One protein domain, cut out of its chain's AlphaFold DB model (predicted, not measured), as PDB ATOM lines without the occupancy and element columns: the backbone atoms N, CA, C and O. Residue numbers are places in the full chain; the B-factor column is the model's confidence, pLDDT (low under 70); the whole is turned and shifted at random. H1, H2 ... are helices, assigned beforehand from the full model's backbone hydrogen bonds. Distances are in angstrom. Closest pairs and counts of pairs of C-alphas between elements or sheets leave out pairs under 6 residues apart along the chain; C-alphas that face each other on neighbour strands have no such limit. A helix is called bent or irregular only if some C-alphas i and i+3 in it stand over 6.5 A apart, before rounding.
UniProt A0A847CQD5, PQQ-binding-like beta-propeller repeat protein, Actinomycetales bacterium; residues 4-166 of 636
ATOM      1  N   PRO A   4     245.458 153.905 135.870       75.56
ATOM      2  CA  PRO A   4     244.810 155.170 136.216       75.56
ATOM      3  C   PRO A   4     245.260 156.349 135.334       75.56
ATOM      4  O   PRO A   4     244.469 157.235 135.005       75.56
ATOM      5  N   VAL A   5     246.532 156.375 134.920       81.50
ATOM      6  CA  VAL A   5     247.096 157.434 134.060       81.50
ATOM      7  C   VAL A   5     246.560 157.306 132.633       81.50
ATOM      8  O   VAL A   5     246.244 158.319 132.014       81.50
ATOM      9  N   ALA A   6     246.378 156.077 132.138       86.38
ATOM     10  CA  ALA A   6     245.754 155.825 130.839       86.38
ATOM     11  C   ALA A   6     244.286 156.288 130.807       86.38
ATOM     12  O   ALA A   6     243.905 157.013 129.893       86.38
ATOM     13  N   ALA A   7     243.493 155.966 131.837       88.00
ATOM     14  CA  ALA A   7     242.102 156.421 131.945       88.00
ATOM     15  C   ALA A   7     241.989 157.954 132.022       88.00
ATOM     16  O   ALA A   7     241.119 158.547 131.389       88.00
ATOM     17  N   THR A   8     242.913 158.598 132.743       91.12
ATOM     18  CA  THR A   8     242.969 160.066 132.848       91.12
ATOM     19  C   THR A   8     243.249 160.699 131.485       91.12
ATOM     20  O   THR A   8     242.488 161.560 131.059       91.12
ATOM     21  N   ARG A   9     244.285 160.240 130.764       92.62
ATOM     22  CA  ARG A   9     244.596 160.740 129.413       92.62
ATOM     23  C   ARG A   9     243.465 160.468 128.421       92.62
ATOM     24  O   ARG A   9     243.147 161.338 127.623       92.62
ATOM     25  N   GLY A  10     242.829 159.298 128.503       94.69
ATOM     26  CA  GLY A  10     241.657 158.973 127.691       94.69
ATOM     27  C   GLY A  10     240.519 159.971 127.908       94.69
ATOM     28  O   GLY A  10     240.004 160.526 126.944       94.69
ATOM     29  N   LEU A  11     240.185 160.280 129.166       95.06
ATOM     30  CA  LEU A  11     239.136 161.252 129.480       95.06
ATOM     31  C   LEU A  11     239.504 162.661 128.986       95.06
ATOM     32  O   LEU A  11     238.650 163.352 128.447       95.06
ATOM     33  N   GLN A  12     240.773 163.064 129.091       95.62
ATOM     34  CA  GLN A  12     241.250 164.338 128.538       95.62
ATOM     35  C   GLN A  12     241.036 164.428 127.027       95.62
ATOM     36  O   GLN A  12     240.464 165.405 126.553       95.62
ATOM     37  N   VAL A  13     241.450 163.398 126.283       96.00
ATOM     38  CA  VAL A  13     241.288 163.344 124.824       96.00
ATOM     39  C   VAL A  13     239.814 163.413 124.436       96.00
ATOM     40  O   VAL A  13     239.460 164.175 123.542       96.00
ATOM     41  N   LEU A  14     238.939 162.679 125.130       95.88
ATOM     42  CA  LEU A  14     237.506 162.690 124.833       95.88
ATOM     43  C   LEU A  14     236.850 164.044 125.130       95.88
ATOM     44  O   LEU A  14     236.003 164.478 124.359       95.88
ATOM     45  N   LEU A  15     237.242 164.729 126.207       95.25
ATOM     46  CA  LEU A  15     236.730 166.070 126.519       95.25
ATOM     47  C   LEU A  15     237.203 167.116 125.498       95.25
ATOM     48  O   LEU A  15     236.412 167.955 125.075       95.25
ATOM     49  N   VAL A  16     238.465 167.045 125.060       92.94
ATOM     50  CA  VAL A  16     238.999 167.917 123.997       92.94
ATOM     51  C   VAL A  16     238.300 167.640 122.664       92.94
ATOM     52  O   VAL A  16     237.917 168.579 121.972       92.94
ATOM     53  N   ALA A  17     238.079 166.369 122.323       90.31
ATOM     54  CA  ALA A  17     237.360 165.991 121.111       90.31
ATOM     55  C   ALA A  17     235.923 166.531 121.115       90.31
ATOM     56  O   ALA A  17     235.494 167.118 120.127       90.31
ATOM     57  N   GLN A  18     235.207 166.416 122.240       91.88
ATOM     58  CA  GLN A  18     233.883 167.025 122.394       91.88
ATOM     59  C   GLN A  18     233.924 168.545 122.200       91.88
ATOM     60  O   GLN A  18     233.076 169.081 121.495       91.88
ATOM     61  N   ALA A  19     234.915 169.240 122.773       89.69
ATOM     62  CA  ALA A  19     235.044 170.690 122.630       89.69
ATOM     63  C   ALA A  19     235.159 171.114 121.155       89.69
ATOM     64  O   ALA A  19     234.447 172.020 120.731       89.69
ATOM     65  N   ILE A  20     235.995 170.414 120.378       85.50
ATOM     66  CA  ILE A  20     236.196 170.675 118.944       85.50
ATOM     67  C   ILE A  20     234.951 170.304 118.128       85.50
ATOM     68  O   ILE A  20     234.636 170.980 117.160       85.50
ATOM     69  N   LEU A  21     234.228 169.246 118.500       84.69
ATOM     70  CA  LEU A  21     233.024 168.815 117.779       84.69
ATOM     71  C   LEU A  21     231.811 169.721 118.030       84.69
ATOM     72  O   LEU A  21     230.925 169.788 117.182       84.69
ATOM     73  N   ILE A  22     231.757 170.407 119.175       81.25
ATOM     74  CA  ILE A  22     230.666 171.332 119.509       81.25
ATOM     75  C   ILE A  22     230.798 172.632 118.715       81.25
ATOM     76  O   ILE A  22     229.840 173.029 118.057       81.25
ATOM     77  N   ALA A  23     231.965 173.277 118.745       81.25
ATOM     78  CA  ALA A  23     232.217 174.516 118.017       81.25
ATOM     79  C   ALA A  23     233.669 174.575 117.537       81.25
ATOM     80  O   ALA A  23     234.575 174.058 118.197       81.25
ATOM     81  N   SER A  24     233.911 175.250 116.412       84.81
ATOM     82  CA  SER A  24     235.279 175.429 115.933       84.81
ATOM     83  C   SER A  24     236.072 176.310 116.893       84.81
ATOM     84  O   SER A  24     235.489 177.167 117.568       84.81
ATOM     85  N   PRO A  25     237.408 176.171 116.947       87.69
ATOM     86  CA  PRO A  25     238.240 177.122 117.671       87.69
ATOM     87  C   PRO A  25     238.021 178.566 117.199       87.69
ATOM     88  O   PRO A  25     237.988 179.473 118.026       87.69
ATOM     89  N   ILE A  26     237.819 178.774 115.893       89.00
ATOM     90  CA  ILE A  26     237.576 180.096 115.301       89.00
ATOM     91  C   ILE A  26     236.239 180.650 115.782       89.00
ATOM     92  O   ILE A  26     236.221 181.727 116.368       89.00
ATOM     93  N   THR A  27     235.144 179.902 115.636       86.31
ATOM     94  CA  THR A  27     233.820 180.380 116.041       86.31
ATOM     95  C   THR A  27     233.718 180.548 117.555       86.31
ATOM     96  O   THR A  27     233.117 181.507 118.028       86.31
ATOM     97  N   THR A  28     234.373 179.679 118.336       89.38
ATOM     98  CA  THR A  28     234.472 179.828 119.796       89.38
ATOM     99  C   THR A  28     235.156 181.146 120.161       89.38
ATOM    100  O   THR A  28     234.630 181.907 120.970       89.38
ATOM    101  N   LEU A  29     236.315 181.438 119.561       91.81
ATOM    102  CA  LEU A  29     237.040 182.688 119.805       91.81
ATOM    103  C   LEU A  29     236.240 183.905 119.339       91.81
ATOM    104  O   LEU A  29     236.123 184.878 120.082       91.81
ATOM    105  N   ASP A  30     235.655 183.839 118.146       92.25
ATOM    106  CA  ASP A  30     234.836 184.914 117.602       92.25
ATOM    107  C   ASP A  30     233.639 185.213 118.501       92.25
ATOM    108  O   ASP A  30     233.434 186.369 118.859       92.25
ATOM    109  N   ASN A  31     232.893 184.204 118.947       90.56
ATOM    110  CA  ASN A  31     231.752 184.391 119.841       90.56
ATOM    111  C   ASN A  31     232.167 184.932 121.217       90.56
ATOM    112  O   ASN A  31     231.493 185.815 121.745       90.56
ATOM    113  N   LEU A  32     233.293 184.482 121.785       91.62
ATOM    114  CA  LEU A  32     233.822 185.037 123.041       91.62
ATOM    115  C   LEU A  32     234.188 186.525 122.918       91.62
ATOM    116  O   LEU A  32     234.099 187.256 123.903       91.62
ATOM    117  N   LEU A  33     234.585 186.979 121.726       92.38
ATOM    118  CA  LEU A  33     234.959 188.371 121.461       92.38
ATOM    119  C   LEU A  33     233.776 189.244 121.014       92.38
ATOM    120  O   LEU A  33     233.752 190.443 121.304       92.38
ATOM    121  N   THR A  34     232.808 188.670 120.302       92.06
ATOM    122  CA  THR A  34     231.704 189.403 119.660       92.06
ATOM    123  C   THR A  34     230.416 189.386 120.454       92.06
ATOM    124  O   THR A  34     229.787 190.434 120.572       92.06
ATOM    125  N   ALA A  35     230.028 188.254 121.039       91.88
ATOM    126  CA  ALA A  35     228.756 188.142 121.740       91.88
ATOM    127  C   ALA A  35     228.651 189.100 122.942       91.88
ATOM    128  O   ALA A  35     227.608 189.734 123.082       91.88
ATOM    129  N   PRO A  36     229.702 189.337 123.758       94.44
ATOM    130  CA  PRO A  36     229.623 190.364 124.796       94.44
ATOM    131  C   PRO A  36     229.394 191.767 124.217       94.44
ATOM    132  O   PRO A  36     228.613 192.532 124.773       94.44
ATOM    133  N   ARG A  37     230.013 192.094 123.070       94.44
ATOM    134  CA  ARG A  37     229.785 193.373 122.371       94.44
ATOM    135  C   ARG A  37     228.347 193.475 121.868       94.44
ATOM    136  O   ARG A  37     227.731 194.519 122.036       94.44
ATOM    137  N   ALA A  38     227.803 192.398 121.302       91.00
ATOM    138  CA  ALA A  38     226.405 192.323 120.882       91.00
ATOM    139  C   ALA A  38     225.453 192.560 122.064       91.00
ATOM    140  O   ALA A  38     224.566 193.405 121.985       91.00
ATOM    141  N   VAL A  39     225.696 191.884 123.192       92.12
ATOM    142  CA  VAL A  39     224.937 192.062 124.439       92.12
ATOM    143  C   VAL A  39     225.000 193.512 124.919       92.12
ATOM    144  O   VAL A  39     223.963 194.095 125.210       92.12
ATOM    145  N   GLY A  40     226.189 194.119 124.958       92.31
ATOM    146  CA  GLY A  40     226.347 195.525 125.332       92.31
ATOM    147  C   GLY A  40     225.603 196.486 124.403       92.31
ATOM    148  O   GLY A  40     224.910 197.387 124.873       92.31
ATOM    149  N   ALA A  41     225.695 196.259 123.089       90.31
ATOM    150  CA  ALA A  41     225.042 197.081 122.075       90.31
ATOM    151  C   ALA A  41     223.506 197.010 122.154       90.31
ATOM    152  O   ALA A  41     222.836 198.027 121.971       90.31
ATOM    153  N   GLN A  42     222.942 195.834 122.448       88.44
ATOM    154  CA  GLN A  42     221.497 195.670 122.645       88.44
ATOM    155  C   GLN A  42     221.029 196.197 124.006       88.44
ATOM    156  O   GLN A  42     219.995 196.863 124.088       88.44
ATOM    157  N   ALA A  43     221.816 195.998 125.067       88.75
ATOM    158  CA  ALA A  43     221.498 196.515 126.395       88.75
ATOM    159  C   ALA A  43     221.419 198.051 126.405       88.75
ATOM    160  O   ALA A  43     220.505 198.616 127.005       88.75
ATOM    161  N   ALA A  44     222.309 198.731 125.671       88.69
ATOM    162  CA  ALA A  44     222.279 200.188 125.502       88.69
ATOM    163  C   ALA A  44     220.991 200.708 124.831       88.69
ATOM    164  O   ALA A  44     220.668 201.891 124.933       88.69
ATOM    165  N   ARG A  45     220.235 199.832 124.158       83.75
ATOM    166  CA  ARG A  45     218.949 200.143 123.514       83.75
ATOM    167  C   ARG A  45     217.737 199.805 124.386       83.75
ATOM    168  O   ARG A  45     216.615 200.042 123.949       83.75
ATOM    169  N   ALA A  46     217.957 199.294 125.600       83.00
ATOM    170  CA  ALA A  46     216.919 198.859 126.536       83.00
ATOM    171  C   ALA A  46     215.965 197.793 125.956       83.00
ATOM    172  O   ALA A  46     214.774 197.774 126.267       83.00
ATOM    173  N   ASP A  47     216.494 196.888 125.125       80.75
ATOM    174  CA  ASP A  47     215.754 195.741 124.600       80.75
ATOM    175  C   ASP A  47     216.192 194.453 125.307       80.75
ATOM    176  O   ASP A  47     217.230 193.863 124.998       80.75
ATOM    177  N   VAL A  48     215.408 194.020 126.295       84.19
ATOM    178  CA  VAL A  48     215.724 192.840 127.111       84.19
ATOM    179  C   VAL A  48     215.705 191.561 126.273       84.19
ATOM    180  O   VAL A  48     216.600 190.728 126.424       84.19
ATOM    181  N   ALA A  49     214.733 191.409 125.372       80.06
ATOM    182  CA  ALA A  49     214.604 190.211 124.550       80.06
ATOM    183  C   ALA A  49     215.793 190.082 123.587       80.06
ATOM    184  O   ALA A  49     216.451 189.042 123.567       80.06
ATOM    185  N   ALA A  50     216.137 191.157 122.872       79.62
ATOM    186  CA  ALA A  50     217.298 191.197 121.984       79.62
ATOM    187  C   ALA A  50     218.626 191.023 122.745       79.62
ATOM    188  O   ALA A  50     219.571 190.412 122.238       79.62
ATOM    189  N   THR A  51     218.708 191.522 123.983       85.19
ATOM    190  CA  THR A  51     219.878 191.327 124.853       85.19
ATOM    191  C   THR A  51     220.043 189.855 125.237       85.19
ATOM    192  O   THR A  51     221.149 189.315 125.156       85.19
ATOM    193  N   ILE A  52     218.952 189.180 125.613       84.81
ATOM    194  CA  ILE A  52     218.962 187.751 125.955       84.81
ATOM    195  C   ILE A  52     219.337 186.914 124.731       84.81
ATOM    196  O   ILE A  52     220.234 186.075 124.828       84.81
ATOM    197  N   THR A  53     218.719 187.154 123.572       80.19
ATOM    198  CA  THR A  53     219.020 186.390 122.349       80.19
ATOM    199  C   THR A  53     220.469 186.585 121.898       80.19
ATOM    200  O   THR A  53     221.132 185.614 121.537       80.19
ATOM    201  N   SER A  54     221.023 187.793 122.041       84.38
ATOM    202  CA  SER A  54     222.433 188.088 121.732       84.38
ATOM    203  C   SER A  54     223.435 187.384 122.656       84.38
ATOM    204  O   SER A  54     224.614 187.280 122.320       84.38
ATOM    205  N   SER A  55     222.993 186.866 123.808       85.00
ATOM    206  CA  SER A  55     223.843 186.093 124.725       85.00
ATOM    207  C   SER A  55     223.990 184.618 124.329       85.00
ATOM    208  O   SER A  55     224.932 183.957 124.770       85.00
ATOM    209  N   VAL A  56     223.104 184.091 123.475       84.31
ATOM    210  CA  VAL A  56     223.083 182.668 123.099       84.31
ATOM    211  C   VAL A  56     224.422 182.201 122.504       84.31
ATOM    212  O   VAL A  56     224.939 181.192 122.993       84.31
ATOM    213  N   PRO A  57     225.063 182.922 121.557       85.00
ATOM    214  CA  PRO A  57     226.365 182.512 121.021       85.00
ATOM    215  C   PRO A  57     227.482 182.470 122.075       85.00
ATOM    216  O   PRO A  57     228.406 181.658 121.985       85.00
ATOM    217  N   LEU A  58     227.406 183.324 123.106       87.62
ATOM    218  CA  LEU A  58     228.353 183.289 124.221       87.62
ATOM    219  C   LEU A  58     228.164 182.015 125.045       87.62
ATOM    220  O   LEU A  58     229.136 181.322 125.338       87.62
ATOM    221  N   LEU A  59     226.917 181.702 125.409       86.12
ATOM    222  CA  LEU A  59     226.587 180.535 126.228       86.12
ATOM    223  C   LEU A  59     227.008 179.230 125.547       86.12
ATOM    224  O   LEU A  59     227.594 178.368 126.200       86.12
ATOM    225  N   THR A  60     226.777 179.106 124.239       82.69
ATOM    226  CA  THR A  60     227.207 177.932 123.468       82.69
ATOM    227  C   THR A  60     228.731 177.821 123.412       82.69
ATOM    228  O   THR A  60     229.277 176.736 123.605       82.69
ATOM    229  N   SER A  61     229.440 178.941 123.254       87.19
ATOM    230  CA  SER A  61     230.908 178.966 123.135       87.19
ATOM    231  C   SER A  61     231.637 178.780 124.468       87.19
ATOM    232  O   SER A  61     232.786 178.339 124.498       87.19
ATOM    233  N   LEU A  62     230.968 179.033 125.595       90.19
ATOM    234  CA  LEU A  62     231.493 178.688 126.917       90.19
ATOM    235  C   LEU A  62     231.552 177.169 127.147       90.19
ATOM    236  O   LEU A  62     232.362 176.720 127.958       90.19
ATOM    237  N   VAL A  63     230.763 176.363 126.426       90.06
ATOM    238  CA  VAL A  63     230.753 174.897 126.583       90.06
ATOM    239  C   VAL A  63     232.104 174.271 126.184       90.06
ATOM    240  O   VAL A  63     232.701 173.601 127.035       90.06
ATOM    241  N   PRO A  64     232.665 174.525 124.979       90.00
ATOM    242  CA  PRO A  64     234.032 174.130 124.631       90.00
ATOM    243  C   PRO A  64     235.091 174.628 125.618       90.00
ATOM    244  O   PRO A  64     235.977 173.869 126.007       90.00
ATOM    245  N   VAL A  65     234.993 175.882 126.079       91.44
ATOM    246  CA  VAL A  65     235.950 176.456 127.044       91.44
ATOM    247  C   VAL A  65     235.943 175.663 128.348       91.44
ATOM    248  O   VAL A  65     237.001 175.292 128.858       91.44
ATOM    249  N   VAL A  66     234.759 175.352 128.883       92.00
ATOM    250  CA  VAL A  66     234.636 174.560 130.109       92.00
ATOM    251  C   VAL A  66     235.155 173.140 129.896       92.00
ATOM    252  O   VAL A  66     235.891 172.646 130.746       92.00
ATOM    253  N   LEU A  67     234.857 172.500 128.763       93.12
ATOM    254  CA  LEU A  67     235.394 171.176 128.428       93.12
ATOM    255  C   LEU A  67     236.932 171.156 128.426       93.12
ATOM    256  O   LEU A  67     237.527 170.247 129.009       93.12
ATOM    257  N   LEU A  68     237.583 172.181 127.865       92.44
ATOM    258  CA  LEU A  68     239.045 172.321 127.873       92.44
ATOM    259  C   LEU A  68     239.606 172.560 129.285       92.44
ATOM    260  O   LEU A  68     240.578 171.916 129.691       92.44
ATOM    261  N   LEU A  69     238.974 173.441 130.070       91.06
ATOM    262  CA  LEU A  69     239.358 173.684 131.467       91.06
ATOM    263  C   LEU A  69     239.234 172.410 132.314       91.06
ATOM    264  O   LEU A  69     240.109 172.102 133.129       91.06
ATOM    265  N   VAL A  70     238.166 171.640 132.102       91.62
ATOM    266  CA  VAL A  70     237.921 170.377 132.802       91.62
ATOM    267  C   VAL A  70     238.902 169.300 132.350       91.62
ATOM    268  O   VAL A  70     239.401 168.570 133.204       91.62
ATOM    269  N   ALA A  71     239.261 169.230 131.064       92.62
ATOM    270  CA  ALA A  71     240.296 168.317 130.582       92.62
ATOM    271  C   ALA A  71     241.627 168.538 131.328       92.62
ATOM    272  O   ALA A  71     242.250 167.584 131.799       92.62
ATOM    273  N   MET A  72     242.034 169.789 131.557       89.69
ATOM    274  CA  MET A  72     243.215 170.076 132.383       89.69
ATOM    275  C   MET A  72     243.009 169.660 133.851       89.69
ATOM    276  O   MET A  72     243.874 169.021 134.453       89.69
ATOM    277  N   ALA A  73     241.844 169.962 134.428       87.44
ATOM    278  CA  ALA A  73     241.549 169.700 135.839       87.44
ATOM    279  C   ALA A  73     241.412 168.205 136.193       87.44
ATOM    280  O   ALA A  73     241.716 167.802 137.319       87.44
ATOM    281  N   VAL A  74     240.981 167.362 135.247       89.62
ATOM    282  CA  VAL A  74     240.766 165.916 135.448       89.62
ATOM    283  C   VAL A  74     242.052 165.178 135.843       89.62
ATOM    284  O   VAL A  74     241.963 164.140 136.504       89.62
ATOM    285  N   GLN A  75     243.239 165.735 135.565       87.06
ATOM    286  CA  GLN A  75     244.517 165.194 136.046       87.06
ATOM    287  C   GLN A  75     244.543 165.001 137.572       87.06
ATOM    288  O   GLN A  75     245.145 164.049 138.064       87.06
ATOM    289  N   GLN A  76     243.837 165.855 138.316       83.44
ATOM    290  CA  GLN A  76     243.761 165.786 139.778       83.44
ATOM    291  C   GLN A  76     242.732 164.768 140.293       83.44
ATOM    292  O   GLN A  76     242.718 164.458 141.484       83.44
ATOM    293  N   ARG A  77     241.844 164.265 139.420       86.25
ATOM    294  CA  ARG A  77     240.735 163.343 139.742       86.25
ATOM    295  C   ARG A  77     239.863 163.796 140.914       86.25
ATOM    296  O   ARG A  77     239.339 162.972 141.664       86.25
ATOM    297  N   SER A  78     239.704 165.106 141.078       87.50
ATOM    298  CA  SER A  78     238.849 165.665 142.121       87.50
ATOM    299  C   SER A  78     237.381 165.300 141.871       87.50
ATOM    300  O   SER A  78     236.951 165.123 140.725       87.50
ATOM    301  N   ARG A  79     236.571 165.248 142.937       88.06
ATOM    302  CA  ARG A  79     235.116 165.049 142.807       88.06
ATOM    303  C   ARG A  79     234.480 166.102 141.888       88.06
ATOM    304  O   ARG A  79     233.634 165.752 141.077       88.06
ATOM    305  N   GLY A  80     234.908 167.362 141.993       86.12
ATOM    306  CA  GLY A  80     234.396 168.461 141.169       86.12
ATOM    307  C   GLY A  80     234.687 168.257 139.683       86.12
ATOM    308  O   GLY A  80     233.757 168.232 138.888       86.12
ATOM    309  N   SER A  81     235.951 168.016 139.316       88.50
ATOM    310  CA  SER A  81     236.346 167.823 137.911       88.50
ATOM    311  C   SER A  81     235.649 166.630 137.254       88.50
ATOM    312  O   SER A  81     235.287 166.714 136.087       88.50
ATOM    313  N   LEU A  82     235.425 165.532 137.991       91.50
ATOM    314  CA  LEU A  82     234.706 164.365 137.465       91.50
ATOM    315  C   LEU A  82     233.200 164.625 137.304       91.50
ATOM    316  O   LEU A  82     232.631 164.211 136.300       91.50
ATOM    317  N   ILE A  83     232.564 165.338 138.246       91.25
ATOM    318  CA  ILE A  83     231.158 165.755 138.102       91.25
ATOM    319  C   ILE A  83     231.010 166.674 136.890       91.25
ATOM    320  O   ILE A  83     230.155 166.421 136.049       91.25
ATOM    321  N   THR A  84     231.850 167.706 136.762       91.12
ATOM    322  CA  THR A  84     231.772 168.642 135.634       91.12
ATOM    323  C   THR A  84     232.026 167.931 134.304       91.12
ATOM    324  O   THR A  84     231.274 168.152 133.362       91.12
ATOM    325  N   ALA A  85     233.007 167.022 134.233       94.12
ATOM    326  CA  ALA A  85     233.238 166.200 133.043       94.12
ATOM    327  C   ALA A  85     232.001 165.367 132.673       94.12
ATOM    328  O   ALA A  85     231.631 165.314 131.503       94.12
ATOM    329  N   GLY A  86     231.339 164.759 133.664       95.75
ATOM    330  CA  GLY A  86     230.107 164.000 133.459       95.75
ATOM    331  C   GLY A  86     228.945 164.869 132.969       95.75
ATOM    332  O   GLY A  86     228.310 164.523 131.980       95.75
ATOM    333  N   VAL A  87     228.707 166.021 133.605       95.69
ATOM    334  CA  VAL A  87     227.639 166.962 133.220       95.69
ATOM    335  C   VAL A  87     227.838 167.472 131.794       95.69
ATOM    336  O   VAL A  87     226.918 167.399 130.988       95.69
ATOM    337  N   PHE A  88     229.039 167.941 131.454       94.44
ATOM    338  CA  PHE A  88     229.307 168.469 130.115       94.44
ATOM    339  C   PHE A  88     229.327 167.373 129.044       94.44
ATOM    340  O   PHE A  88     228.911 167.631 127.919       94.44
ATOM    341  N   SER A  89     229.704 166.138 129.400       95.56
ATOM    342  CA  SER A  89     229.553 164.999 128.486       95.56
ATOM    343  C   SER A  89     228.088 164.618 128.277       95.56
ATOM    344  O   SER A  89     227.707 164.256 127.171       95.56
ATOM    345  N   LEU A  90     227.229 164.757 129.292       94.88
ATOM    346  CA  LEU A  90     225.787 164.585 129.115       94.88
ATOM    347  C   LEU A  90     225.203 165.665 128.191       94.88
ATOM    348  O   LEU A  90     224.433 165.327 127.300       94.88
ATOM    349  N   ILE A  91     225.626 166.929 128.339       90.81
ATOM    350  CA  ILE A  91     225.249 168.019 127.419       90.81
ATOM    351  C   ILE A  91     225.678 167.687 125.984       90.81
ATOM    352  O   ILE A  91     224.868 167.810 125.069       90.81
ATOM    353  N   GLY A  92     226.918 167.223 125.781       88.38
ATOM    354  CA  GLY A  92     227.407 166.788 124.468       88.38
ATOM    355  C   GLY A  92     226.571 165.648 123.874       88.38
ATOM    356  O   GLY A  92     226.210 165.692 122.699       88.38
ATOM    357  N   LEU A  93     226.188 164.665 124.694       90.75
ATOM    358  CA  LEU A  93     225.323 163.560 124.274       90.75
ATOM    359  C   LEU A  93     223.913 164.042 123.889       90.75
ATOM    360  O   LEU A  93     223.370 163.600 122.879       90.75
ATOM    361  N   THR A  94     223.335 164.975 124.650       87.88
ATOM    362  CA  THR A  94     222.049 165.605 124.318       87.88
ATOM    363  C   THR A  94     222.142 166.394 123.014       87.88
ATOM    364  O   THR A  94     221.279 166.242 122.152       87.88
ATOM    365  N   ALA A  95     223.203 167.184 122.827       84.12
ATOM    366  CA  ALA A  95     223.424 167.940 121.597       84.12
ATOM    367  C   ALA A  95     223.563 167.027 120.368       84.12
ATOM    368  O   ALA A  95     223.076 167.367 119.298       84.12
ATOM    369  N   ALA A  96     224.159 165.841 120.522       85.12
ATOM    370  CA  ALA A  96     224.241 164.846 119.453       85.12
ATOM    371  C   ALA A  96     222.878 164.225 119.083       85.12
ATOM    372  O   ALA A  96     222.667 163.868 117.923       85.12
ATOM    373  N   GLY A  97     221.969 164.076 120.054       82.25
ATOM    374  CA  GLY A  97     220.671 163.415 119.873       82.25
ATOM    375  C   GLY A  97     219.519 164.336 119.462       82.25
ATOM    376  O   GLY A  97     218.563 163.870 118.847       82.25
ATOM    377  N   VAL A  98     219.589 165.632 119.780       81.56
ATOM    378  CA  VAL A  98     218.528 166.607 119.475       81.56
ATOM    379  C   VAL A  98     218.819 167.289 118.132       81.56
ATOM    380  O   VAL A  98     219.822 167.996 118.047       81.56
ATOM    381  N   PRO A  99     217.959 167.160 117.097       75.25
ATOM    382  CA  PRO A  99     218.230 167.684 115.752       75.25
ATOM    383  C   PRO A  99     218.636 169.163 115.721       75.25
ATOM    384  O   PRO A  99     219.681 169.492 115.173       75.25
ATOM    385  N   ALA A 100     217.878 170.035 116.397       67.94
ATOM    386  CA  ALA A 100     218.158 171.472 116.435       67.94
ATOM    387  C   ALA A 100     219.534 171.808 117.039       67.94
ATOM    388  O   ALA A 100     220.224 172.705 116.561       67.94
ATOM    389  N   LEU A 101     219.957 171.074 118.075       71.94
ATOM    390  CA  LEU A 101     221.269 171.269 118.696       71.94
ATOM    391  C   LEU A 101     222.379 170.661 117.841       71.94
ATOM    392  O   LEU A 101     223.429 171.277 117.682       71.94
ATOM    393  N   ARG A 102     222.136 169.486 117.256       75.56
ATOM    394  CA  ARG A 102     223.066 168.795 116.359       75.56
ATOM    395  C   ARG A 102     223.406 169.661 115.152       75.56
ATOM    396  O   ARG A 102     224.575 169.757 114.781       75.56
ATOM    397  N   ASP A 103     222.408 170.319 114.576       66.88
ATOM    398  CA  ASP A 103     222.575 171.166 113.396       66.88
ATOM    399  C   ASP A 103     223.301 172.484 113.713       66.88
ATOM    400  O   ASP A 103     223.913 173.072 112.823       66.88
ATOM    401  N   ALA A 104     223.338 172.886 114.987       64.69
ATOM    402  CA  ALA A 104     224.141 174.003 115.475       64.69
ATOM    403  C   ALA A 104     225.596 173.618 115.823       64.69
ATOM    404  O   ALA A 104     226.386 174.505 116.142       64.69
ATOM    405  N   THR A 105     225.978 172.331 115.783       68.25
ATOM    406  CA  THR A 105     227.361 171.903 116.078       68.25
ATOM    407  C   THR A 105     228.307 172.056 114.885       68.25
ATOM    408  O   THR A 105     227.895 172.024 113.726       68.25
ATOM    409  N   PHE A 106     229.604 172.170 115.183       64.69
ATOM    410  CA  PHE A 106     230.702 172.273 114.214       64.69
ATOM    411  C   PHE A 106     231.201 170.917 113.669       64.69
ATOM    412  O   PHE A 106     232.205 170.836 112.960       64.69
ATOM    413  N   ALA A 107     230.511 169.814 113.964       59.44
ATOM    414  CA  ALA A 107     230.818 168.543 113.323       59.44
ATOM    415  C   ALA A 107     230.564 168.649 111.806       59.44
ATOM    416  O   ALA A 107     229.513 169.133 111.381       59.44
ATOM    417  N   ALA A 108     231.510 168.173 110.983       53.75
ATOM    418  CA  ALA A 108     231.340 168.129 109.531       53.75
ATOM    419  C   ALA A 108     229.984 167.495 109.169       53.75
ATOM    420  O   ALA A 108     229.625 166.465 109.754       53.75
ATOM    421  N   LYS A 109     229.265 168.074 108.187       55.66
ATOM    422  CA  LYS A 109     227.946 167.593 107.713       55.66
ATOM    423  C   LYS A 109     227.934 166.062 107.525       55.66
ATOM    424  O   LYS A 109     226.954 165.415 107.852       55.66
ATOM    425  N   ILE A 110     229.060 165.473 107.112       48.06
ATOM    426  CA  ILE A 110     229.242 164.038 106.831       48.06
ATOM    427  C   ILE A 110     229.123 163.124 108.076       48.06
ATOM    428  O   ILE A 110     228.839 161.939 107.925       48.06
ATOM    429  N   LEU A 111     229.291 163.624 109.310       54.94
ATOM    430  CA  LEU A 111     229.343 162.783 110.521       54.94
ATOM    431  C   LEU A 111     228.142 162.925 111.482       54.94
ATOM    432  O   LEU A 111     228.090 162.206 112.479       54.94
ATOM    433  N   HIS A 112     227.188 163.829 111.211       61.53
ATOM    434  CA  HIS A 112     225.899 163.979 111.921       61.53
ATOM    435  C   HIS A 112     225.922 163.683 113.437       61.53
ATOM    436  O   HIS A 112     225.263 162.758 113.897       61.53
ATOM    437  N   GLY A 113     226.665 164.438 114.252       65.12
ATOM    438  CA  GLY A 113     226.631 164.301 115.722       65.12
ATOM    439  C   GLY A 113     227.096 162.949 116.300       65.12
ATOM    440  O   GLY A 113     227.322 162.861 117.504       65.12
ATOM    441  N   ILE A 114     227.316 161.911 115.485       78.31
ATOM    442  CA  ILE A 114     227.729 160.568 115.915       78.31
ATOM    443  C   ILE A 114     229.091 160.612 116.624       78.31
ATOM    444  O   ILE A 114     229.188 160.070 117.728       78.31
ATOM    445  N   PRO A 115     230.134 161.292 116.101       83.56
ATOM    446  CA  PRO A 115     231.395 161.430 116.827       83.56
ATOM    447  C   PRO A 115     231.220 162.133 118.173       83.56
ATOM    448  O   PRO A 115     231.869 161.760 119.150       83.56
ATOM    449  N   LEU A 116     230.326 163.125 118.249       86.38
ATOM    450  CA  LEU A 116     230.039 163.830 119.497       86.38
ATOM    451  C   LEU A 116     229.369 162.883 120.499       86.38
ATOM    452  O   LEU A 116     229.812 162.793 121.640       86.38
ATOM    453  N   GLY A 117     228.385 162.097 120.057       88.88
ATOM    454  CA  GLY A 117     227.732 161.081 120.882       88.88
ATOM    455  C   GLY A 117     228.700 160.004 121.384       88.88
ATOM    456  O   GLY A 117     228.701 159.684 122.571       88.88
ATOM    457  N   LEU A 118     229.575 159.485 120.516       91.94
ATOM    458  CA  LEU A 118     230.575 158.472 120.882       91.94
ATOM    459  C   LEU A 118     231.606 159.010 121.881       91.94
ATOM    460  O   LEU A 118     231.931 158.339 122.863       91.94
ATOM    461  N   THR A 119     232.111 160.225 121.655       92.56
ATOM    462  CA  THR A 119     233.094 160.848 122.554       92.56
ATOM    463  C   THR A 119     232.481 161.201 123.908       92.56
ATOM    464  O   THR A 119     233.105 160.944 124.941       92.56
ATOM    465  N   ALA A 120     231.240 161.693 123.920       93.81
ATOM    466  CA  ALA A 120     230.459 161.946 125.125       93.81
ATOM    467  C   ALA A 120     230.190 160.663 125.930       93.81
ATOM    468  O   ALA A 120     230.464 160.610 127.130       93.81
ATOM    469  N   LEU A 121     229.725 159.597 125.271       96.38
ATOM    470  CA  LEU A 121     229.469 158.307 125.913       96.38
ATOM    471  C   LEU A 121     230.757 157.706 126.494       96.38
ATOM    472  O   LEU A 121     230.780 157.266 127.645       96.38
ATOM    473  N   GLY A 122     231.852 157.736 125.730       95.94
ATOM    474  CA  GLY A 122     233.158 157.277 126.198       95.94
ATOM    475  C   GLY A 122     233.645 158.056 127.424       95.94
ATOM    476  O   GLY A 122     234.159 157.459 128.374       95.94
ATOM    477  N   ALA A 123     233.437 159.377 127.447       96.19
ATOM    478  CA  ALA A 123     233.797 160.216 128.583       96.19
ATOM    479  C   ALA A 123     232.964 159.865 129.825       96.19
ATOM    480  O   ALA A 123     233.536 159.717 130.905       96.19
ATOM    481  N   LEU A 124     231.655 159.631 129.681       97.12
ATOM    482  CA  LEU A 124     230.782 159.177 130.771       97.12
ATOM    483  C   LEU A 124     231.236 157.830 131.353       97.12
ATOM    484  O   LEU A 124     231.323 157.681 132.575       97.12
ATOM    485  N   VAL A 125     231.601 156.870 130.496       96.88
ATOM    486  CA  VAL A 125     232.139 155.569 130.927       96.88
ATOM    487  C   VAL A 125     233.446 155.746 131.706       96.88
ATOM    488  O   VAL A 125     233.628 155.126 132.758       96.88
ATOM    489  N   LEU A 126     234.359 156.602 131.236       95.00
ATOM    490  CA  LEU A 126     235.611 156.875 131.945       95.00
ATOM    491  C   LEU A 126     235.383 157.614 133.267       95.00
ATOM    492  O   LEU A 126     236.012 157.254 134.261       95.00
ATOM    493  N   VAL A 127     234.455 158.571 133.324       94.94
ATOM    494  CA  VAL A 127     234.055 159.241 134.572       94.94
ATOM    495  C   VAL A 127     233.528 158.221 135.583       94.94
ATOM    496  O   VAL A 127     233.987 158.216 136.727       94.94
ATOM    497  N   ALA A 128     232.640 157.313 135.167       94.31
ATOM    498  CA  ALA A 128     232.109 156.255 136.026       94.31
ATOM    499  C   ALA A 128     233.215 155.312 136.533       94.31
ATOM    500  O   ALA A 128     233.278 155.018 137.727       94.31
ATOM    501  N   ARG A 129     234.146 154.903 135.658       93.50
ATOM    502  CA  ARG A 129     235.301 154.059 136.025       93.50
ATOM    503  C   ARG A 129     236.277 154.753 136.974       93.50
ATOM    504  O   ARG A 129     236.866 154.100 137.831       93.50
ATOM    505  N   MET A 130     236.468 156.061 136.827       90.88
ATOM    506  CA  MET A 130     237.374 156.855 137.661       90.88
ATOM    507  C   MET A 130     236.736 157.288 138.986       90.88
ATOM    508  O   MET A 130     237.458 157.649 139.915       90.88
ATOM    509  N   TRP A 131     235.407 157.227 139.109       91.81
ATOM    510  CA  TRP A 131     234.667 157.672 140.291       91.81
ATOM    511  C   TRP A 131     235.135 157.053 141.619       91.81
ATOM    512  O   TRP A 131     235.246 157.801 142.599       91.81
ATOM    513  N   PRO A 132     235.450 155.742 141.705       89.94
ATOM    514  CA  PRO A 132     235.978 155.136 142.929       89.94
ATOM    515  C   PRO A 132     237.400 155.608 143.266       89.94
ATOM    516  O   PRO A 132     237.787 155.604 144.427       89.94
ATOM    517  N   GLN A 133     238.165 156.052 142.263       86.12
ATOM    518  CA  GLN A 133     239.563 156.489 142.377       86.12
ATOM    519  C   GLN A 133     239.700 158.006 142.597       86.12
ATOM    520  O   GLN A 133     240.785 158.570 142.419       86.12
ATOM    521  N   ARG A 134     238.597 158.691 142.922       88.38
ATOM    522  CA  ARG A 134     238.576 160.147 143.084       88.38
ATOM    523  C   ARG A 134     239.368 160.591 144.310       88.38
ATOM    524  O   ARG A 134     239.267 160.000 145.386       88.38
ATOM    525  N   THR A 135     240.091 161.691 144.172       82.62
ATOM    526  CA  THR A 135     240.774 162.333 145.293       82.62
ATOM    527  C   THR A 135     239.767 163.152 146.110       82.62
ATOM    528  O   THR A 135     238.799 163.712 145.581       82.62
ATOM    529  N   ARG A 136     239.970 163.223 147.432       70.12
ATOM    530  CA  ARG A 136     239.182 164.089 148.336       70.12
ATOM    531  C   ARG A 136     239.626 165.559 148.286       70.12
ATOM    532  O   ARG A 136     239.121 166.370 149.061       70.12
ATOM    533  N   ASP A 137     240.567 165.888 147.408       62.78
ATOM    534  CA  ASP A 137     241.322 167.128 147.489       62.78
ATOM    535  C   ASP A 137     240.518 168.361 147.038       62.78
ATOM    536  O   ASP A 137     239.707 168.305 146.108       62.78
ATOM    537  N   LYS A 138     240.726 169.482 147.740       57.81
ATOM    538  CA  LYS A 138     239.937 170.731 147.649       57.81
ATOM    539  C   LYS A 138     240.643 171.853 146.859       57.81
ATOM    540  O   LYS A 138     240.152 172.984 146.846       57.81
ATOM    541  N   GLN A 139     241.777 171.583 146.208       54.09
ATOM    542  CA  GLN A 139     242.724 172.629 145.780       54.09
ATOM    543  C   GLN A 139     242.420 173.391 144.467       54.09
ATOM    544  O   GLN A 139     243.052 174.413 144.206       54.09
ATOM    545  N   LEU A 140     241.410 173.029 143.668       55.66
ATOM    546  CA  LEU A 140     241.128 173.709 142.381       55.66
ATOM    547  C   LEU A 140     240.369 175.048 142.466       55.66
ATOM    548  O   LEU A 140     240.038 175.637 141.435       55.66
ATOM    549  N   ARG A 141     240.120 175.583 143.669       62.22
ATOM    550  CA  ARG A 141     239.409 176.867 143.821       62.22
ATOM    551  C   ARG A 141     240.129 178.029 143.130       62.22
ATOM    552  O   ARG A 141     239.456 178.908 142.609       62.22
ATOM    553  N   HIS A 142     241.462 178.051 143.099       67.88
ATOM    554  CA  HIS A 142     242.204 179.219 142.607       67.88
ATOM    555  C   HIS A 142     242.216 179.348 141.081       67.88
ATOM    556  O   HIS A 142     241.980 180.445 140.580       67.88
ATOM    557  N   LEU A 143     242.441 178.257 140.340       70.31
ATOM    558  CA  LEU A 143     242.472 178.298 138.873       70.31
ATOM    559  C   LEU A 143     241.083 178.595 138.296       70.31
ATOM    560  O   LEU A 143     240.955 179.483 137.461       70.31
ATOM    561  N   GLY A 144     240.045 177.920 138.807       71.94
ATOM    562  CA  GLY A 144     238.660 178.182 138.407       71.94
ATOM    563  C   GLY A 144     238.245 179.625 138.696       71.94
ATOM    564  O   GLY A 144     237.757 180.303 137.803       71.94
ATOM    565  N   ARG A 145     238.538 180.146 139.899       79.88
ATOM    566  CA  ARG A 145     238.251 181.551 140.244       79.88
ATOM    567  C   ARG A 145     238.988 182.545 139.349       79.88
ATOM    568  O   ARG A 145     238.383 183.530 138.953       79.88
ATOM    569  N   ARG A 146     240.264 182.299 139.027       83.81
ATOM    570  CA  ARG A 146     241.035 183.158 138.111       83.81
ATOM    571  C   ARG A 146     240.449 183.136 136.701       83.81
ATOM    572  O   ARG A 146     240.230 184.201 136.144       83.81
ATOM    573  N   ALA A 147     240.142 181.957 136.158       81.38
ATOM    574  CA  ALA A 147     239.525 181.828 134.837       81.38
ATOM    575  C   ALA A 147     238.155 182.523 134.782       81.38
ATOM    576  O   ALA A 147     237.906 183.313 133.877       81.38
ATOM    577  N   THR A 148     237.299 182.308 135.787       84.75
ATOM    578  CA  THR A 148     236.007 182.999 135.899       84.75
ATOM    579  C   THR A 148     236.181 184.512 136.014       84.75
ATOM    580  O   THR A 148     235.476 185.243 135.330       84.75
ATOM    581  N   ALA A 149     237.126 184.995 136.827       88.94
ATOM    582  CA  ALA A 149     237.388 186.427 136.968       88.94
ATOM    583  C   ALA A 149     237.868 187.056 135.651       88.94
ATOM    584  O   ALA A 149     237.395 188.129 135.286       88.94
ATOM    585  N   VAL A 150     238.755 186.380 134.913       89.88
ATOM    586  CA  VAL A 150     239.230 186.834 133.596       89.88
ATOM    587  C   VAL A 150     238.083 186.872 132.587       89.88
ATOM    588  O   VAL A 150     237.900 187.895 131.934       89.88
ATOM    589  N   LEU A 151     237.277 185.808 132.493       88.38
ATOM    590  CA  LEU A 151     236.130 185.754 131.580       88.38
ATOM    591  C   LEU A 151     235.080 186.821 131.916       88.38
ATOM    592  O   LEU A 151     234.598 187.500 131.017       88.38
ATOM    593  N   ALA A 152     234.764 187.014 133.199       91.50
ATOM    594  CA  ALA A 152     233.817 188.035 133.643       91.50
ATOM    595  C   ALA A 152     234.336 189.455 133.369       91.50
ATOM    596  O   ALA A 152     233.599 190.291 132.854       91.50
ATOM    597  N   THR A 153     235.613 189.722 133.653       94.12
ATOM    598  CA  THR A 153     236.230 191.029 133.377       94.12
ATOM    599  C   THR A 153     236.268 191.305 131.875       94.12
ATOM    600  O   THR A 153     235.876 192.382 131.436       94.12
ATOM    601  N   GLY A 154     236.677 190.316 131.073       92.88
ATOM    602  CA  GLY A 154     236.676 190.408 129.614       92.88
ATOM    603  C   GLY A 154     235.277 190.655 129.052       92.88
ATOM    604  O   GLY A 154     235.111 191.532 128.208       92.88
ATOM    605  N   PHE A 155     234.265 189.954 129.571       93.94
ATOM    606  CA  PHE A 155     232.865 190.185 129.219       93.94
ATOM    607  C   PHE A 155     232.442 191.629 129.501       93.94
ATOM    608  O   PHE A 155     231.921 192.278 128.602       93.94
ATOM    609  N   VAL A 156     232.702 192.152 130.706       95.69
ATOM    610  CA  VAL A 156     232.321 193.526 131.082       95.69
ATOM    611  C   VAL A 156     232.997 194.559 130.177       95.69
ATOM    612  O   VAL A 156     232.329 195.472 129.699       95.69
ATOM    613  N   ILE A 157     234.293 194.398 129.890       96.00
ATOM    614  CA  ILE A 157     235.030 195.303 128.994       96.00
ATOM    615  C   ILE A 157     234.435 195.269 127.582       96.00
ATOM    616  O   ILE A 157     234.139 196.313 127.004       96.00
ATOM    617  N   LEU A 158     234.242 194.075 127.018       95.56
ATOM    618  CA  LEU A 158     233.715 193.915 125.664       95.56
ATOM    619  C   LEU A 158     232.258 194.382 125.555       95.56
ATOM    620  O   LEU A 158     231.900 195.000 124.556       95.56
ATOM    621  N   ALA A 159     231.435 194.151 126.578       94.44
ATOM    622  CA  ALA A 159     230.082 194.689 126.648       94.44
ATOM    623  C   ALA A 159     230.085 196.220 126.727       94.44
ATOM    624  O   ALA A 159     229.337 196.860 125.994       94.44
ATOM    625  N   GLY A 160     230.978 196.820 127.519       94.81
ATOM    626  CA  GLY A 160     231.163 198.273 127.548       94.81
ATOM    627  C   GLY A 160     231.525 198.844 126.174       94.81
ATOM    628  O   GLY A 160     230.910 199.812 125.736       94.81
ATOM    629  N   LEU A 161     232.451 198.199 125.452       93.88
ATOM    630  CA  LEU A 161     232.810 198.580 124.078       93.88
ATOM    631  C   LEU A 161     231.634 198.454 123.104       93.88
ATOM    632  O   LEU A 161     231.459 199.306 122.238       93.88
ATOM    633  N   GLY A 162     230.830 197.399 123.235       91.12
ATOM    634  CA  GLY A 162     229.623 197.216 122.433       91.12
ATOM    635  C   GLY A 162     228.566 198.285 122.699       91.12
ATOM    636  O   GLY A 162     227.981 198.807 121.758       91.12
ATOM    637  N   ALA A 163     228.367 198.654 123.965       92.12
ATOM    638  CA  ALA A 163     227.377 199.646 124.381       92.12
ATOM    639  C   ALA A 163     227.655 201.055 123.832       92.12
ATOM    640  O   ALA A 163     226.718 201.810 123.591       92.12
ATOM    641  N   VAL A 164     228.930 201.405 123.621       92.62
ATOM    642  CA  VAL A 164     229.337 202.698 123.037       92.62
ATOM    643  C   VAL A 164     229.579 202.633 121.524       92.62
ATOM    644  O   VAL A 164     229.776 203.664 120.885       92.62
ATOM    645  N   GLY A 165     229.597 201.431 120.942       90.38
ATOM    646  CA  GLY A 165     229.870 201.209 119.527       90.38
ATOM    647  C   GLY A 165     228.644 201.437 118.643       90.38
ATOM    648  O   GLY A 165     227.532 201.032 118.973       90.38
ATOM    649  N   SER A 166     228.854 202.044 117.475       90.88
ATOM    650  CA  SER A 166     227.802 202.269 116.471       90.88
ATOM    651  C   SER A 166     227.836 201.277 115.304       90.88
ATOM    652  O   SER A 166     226.859 201.179 114.567       90.88
TER     653      SER A 166
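This is residues 4 to 166 of the 636 residues of the protein "PQQ-binding-like beta-propeller repeat protein" of Actinomycetales bacterium (UniProt A0A847CQD5). A bundle of three helices, H1, H4 and H6, makes one end of the model, and the long kinked helix H3 packs on H1 and H4 with its later half and runs to the other end, where it forms a hairpin with H2b. H7, the last helix, runs toward that same end and packs on H2b with its residues 155 to 164, while H7 and H3 are near each other without a pair of C-alphas within 8 A. The printed part has 163 residues with seven named helices, H1 to H7 in order along the chain, and no named strand; the class is all helix. The whole is compact, with a radius of gyration of the C-alphas of 17.3 A and spans of 54 by 41 by 23 A.

Find C-alpha 4 at (244.810, 155.170, 136.216); from there H1 runs over residues 4 to 22, 27.2 A. H2, residues 25 to 43, was assigned as one helix by its hydrogen bonds but is bent, with C-alphas 33 and 36 6.6 A apart: read it as arms H2a, residues 25 to 33, and H2b, residues 36 to 43. H3, residues 48 to 76, is 41.0 A long, has a kink of 34 degrees near residue 60 and is irregular, but only just, with C-alphas 54 and 57 6.9 A apart. Next come H4, residues 79 to 97, 27.2 A, and the short H5, residues 99 to 103. H6, residues 114 to 133, is 29.3 A long and irregular, with C-alphas 129 and 132 7.0 A apart. H7, residues 141 to 164, runs 34.7 A to C-alpha 164 at (229.337, 202.698, 123.037).

Start in the bundle: H1 and H6 touch at Leu 14 and Thr 119, their closest C-alphas at 5.3 A, at a shallow tilt of 31 degrees, opposite ways. H4, the hub, touches H6 at Ser 89 and Ala 120, closest C-alphas 4.6 A, at a shallow tilt of 22 degrees. H3 touches H1 with residues 63 to 75 alone, closest C-alphas Ala 19 and Pro 64 at 4.1 A. Look next at the hairpin of H2b and H3, where the closest C-alphas, Val 39 and Thr 51, are 5.1 A apart. H2b also touches H7, closest C-alphas Arg 37 and Gly 162 at 3.8 A, at a steep tilt of 51 degrees. H5 only just touches H4, only at the corner, with 3 pairs of C-alphas within 8 A and the closest, Ala 95 and Leu 101, at 4.9 A. Every O i to N i+4 pair is within hydrogen-bond range in H1, H2a, H2b, H4, H5 and H7, against 17 of 25 in H3 and 14 of 16 in H6.

The two C-alphas farthest apart, Pro 132 and Ser 166, are 54.7 A apart. The printed part has no cut, and no link is long. The mean pLDDT of the printed part is 85.7; look for values under 70 at residue 100, residues 103 to 113 and residues 137 to 142.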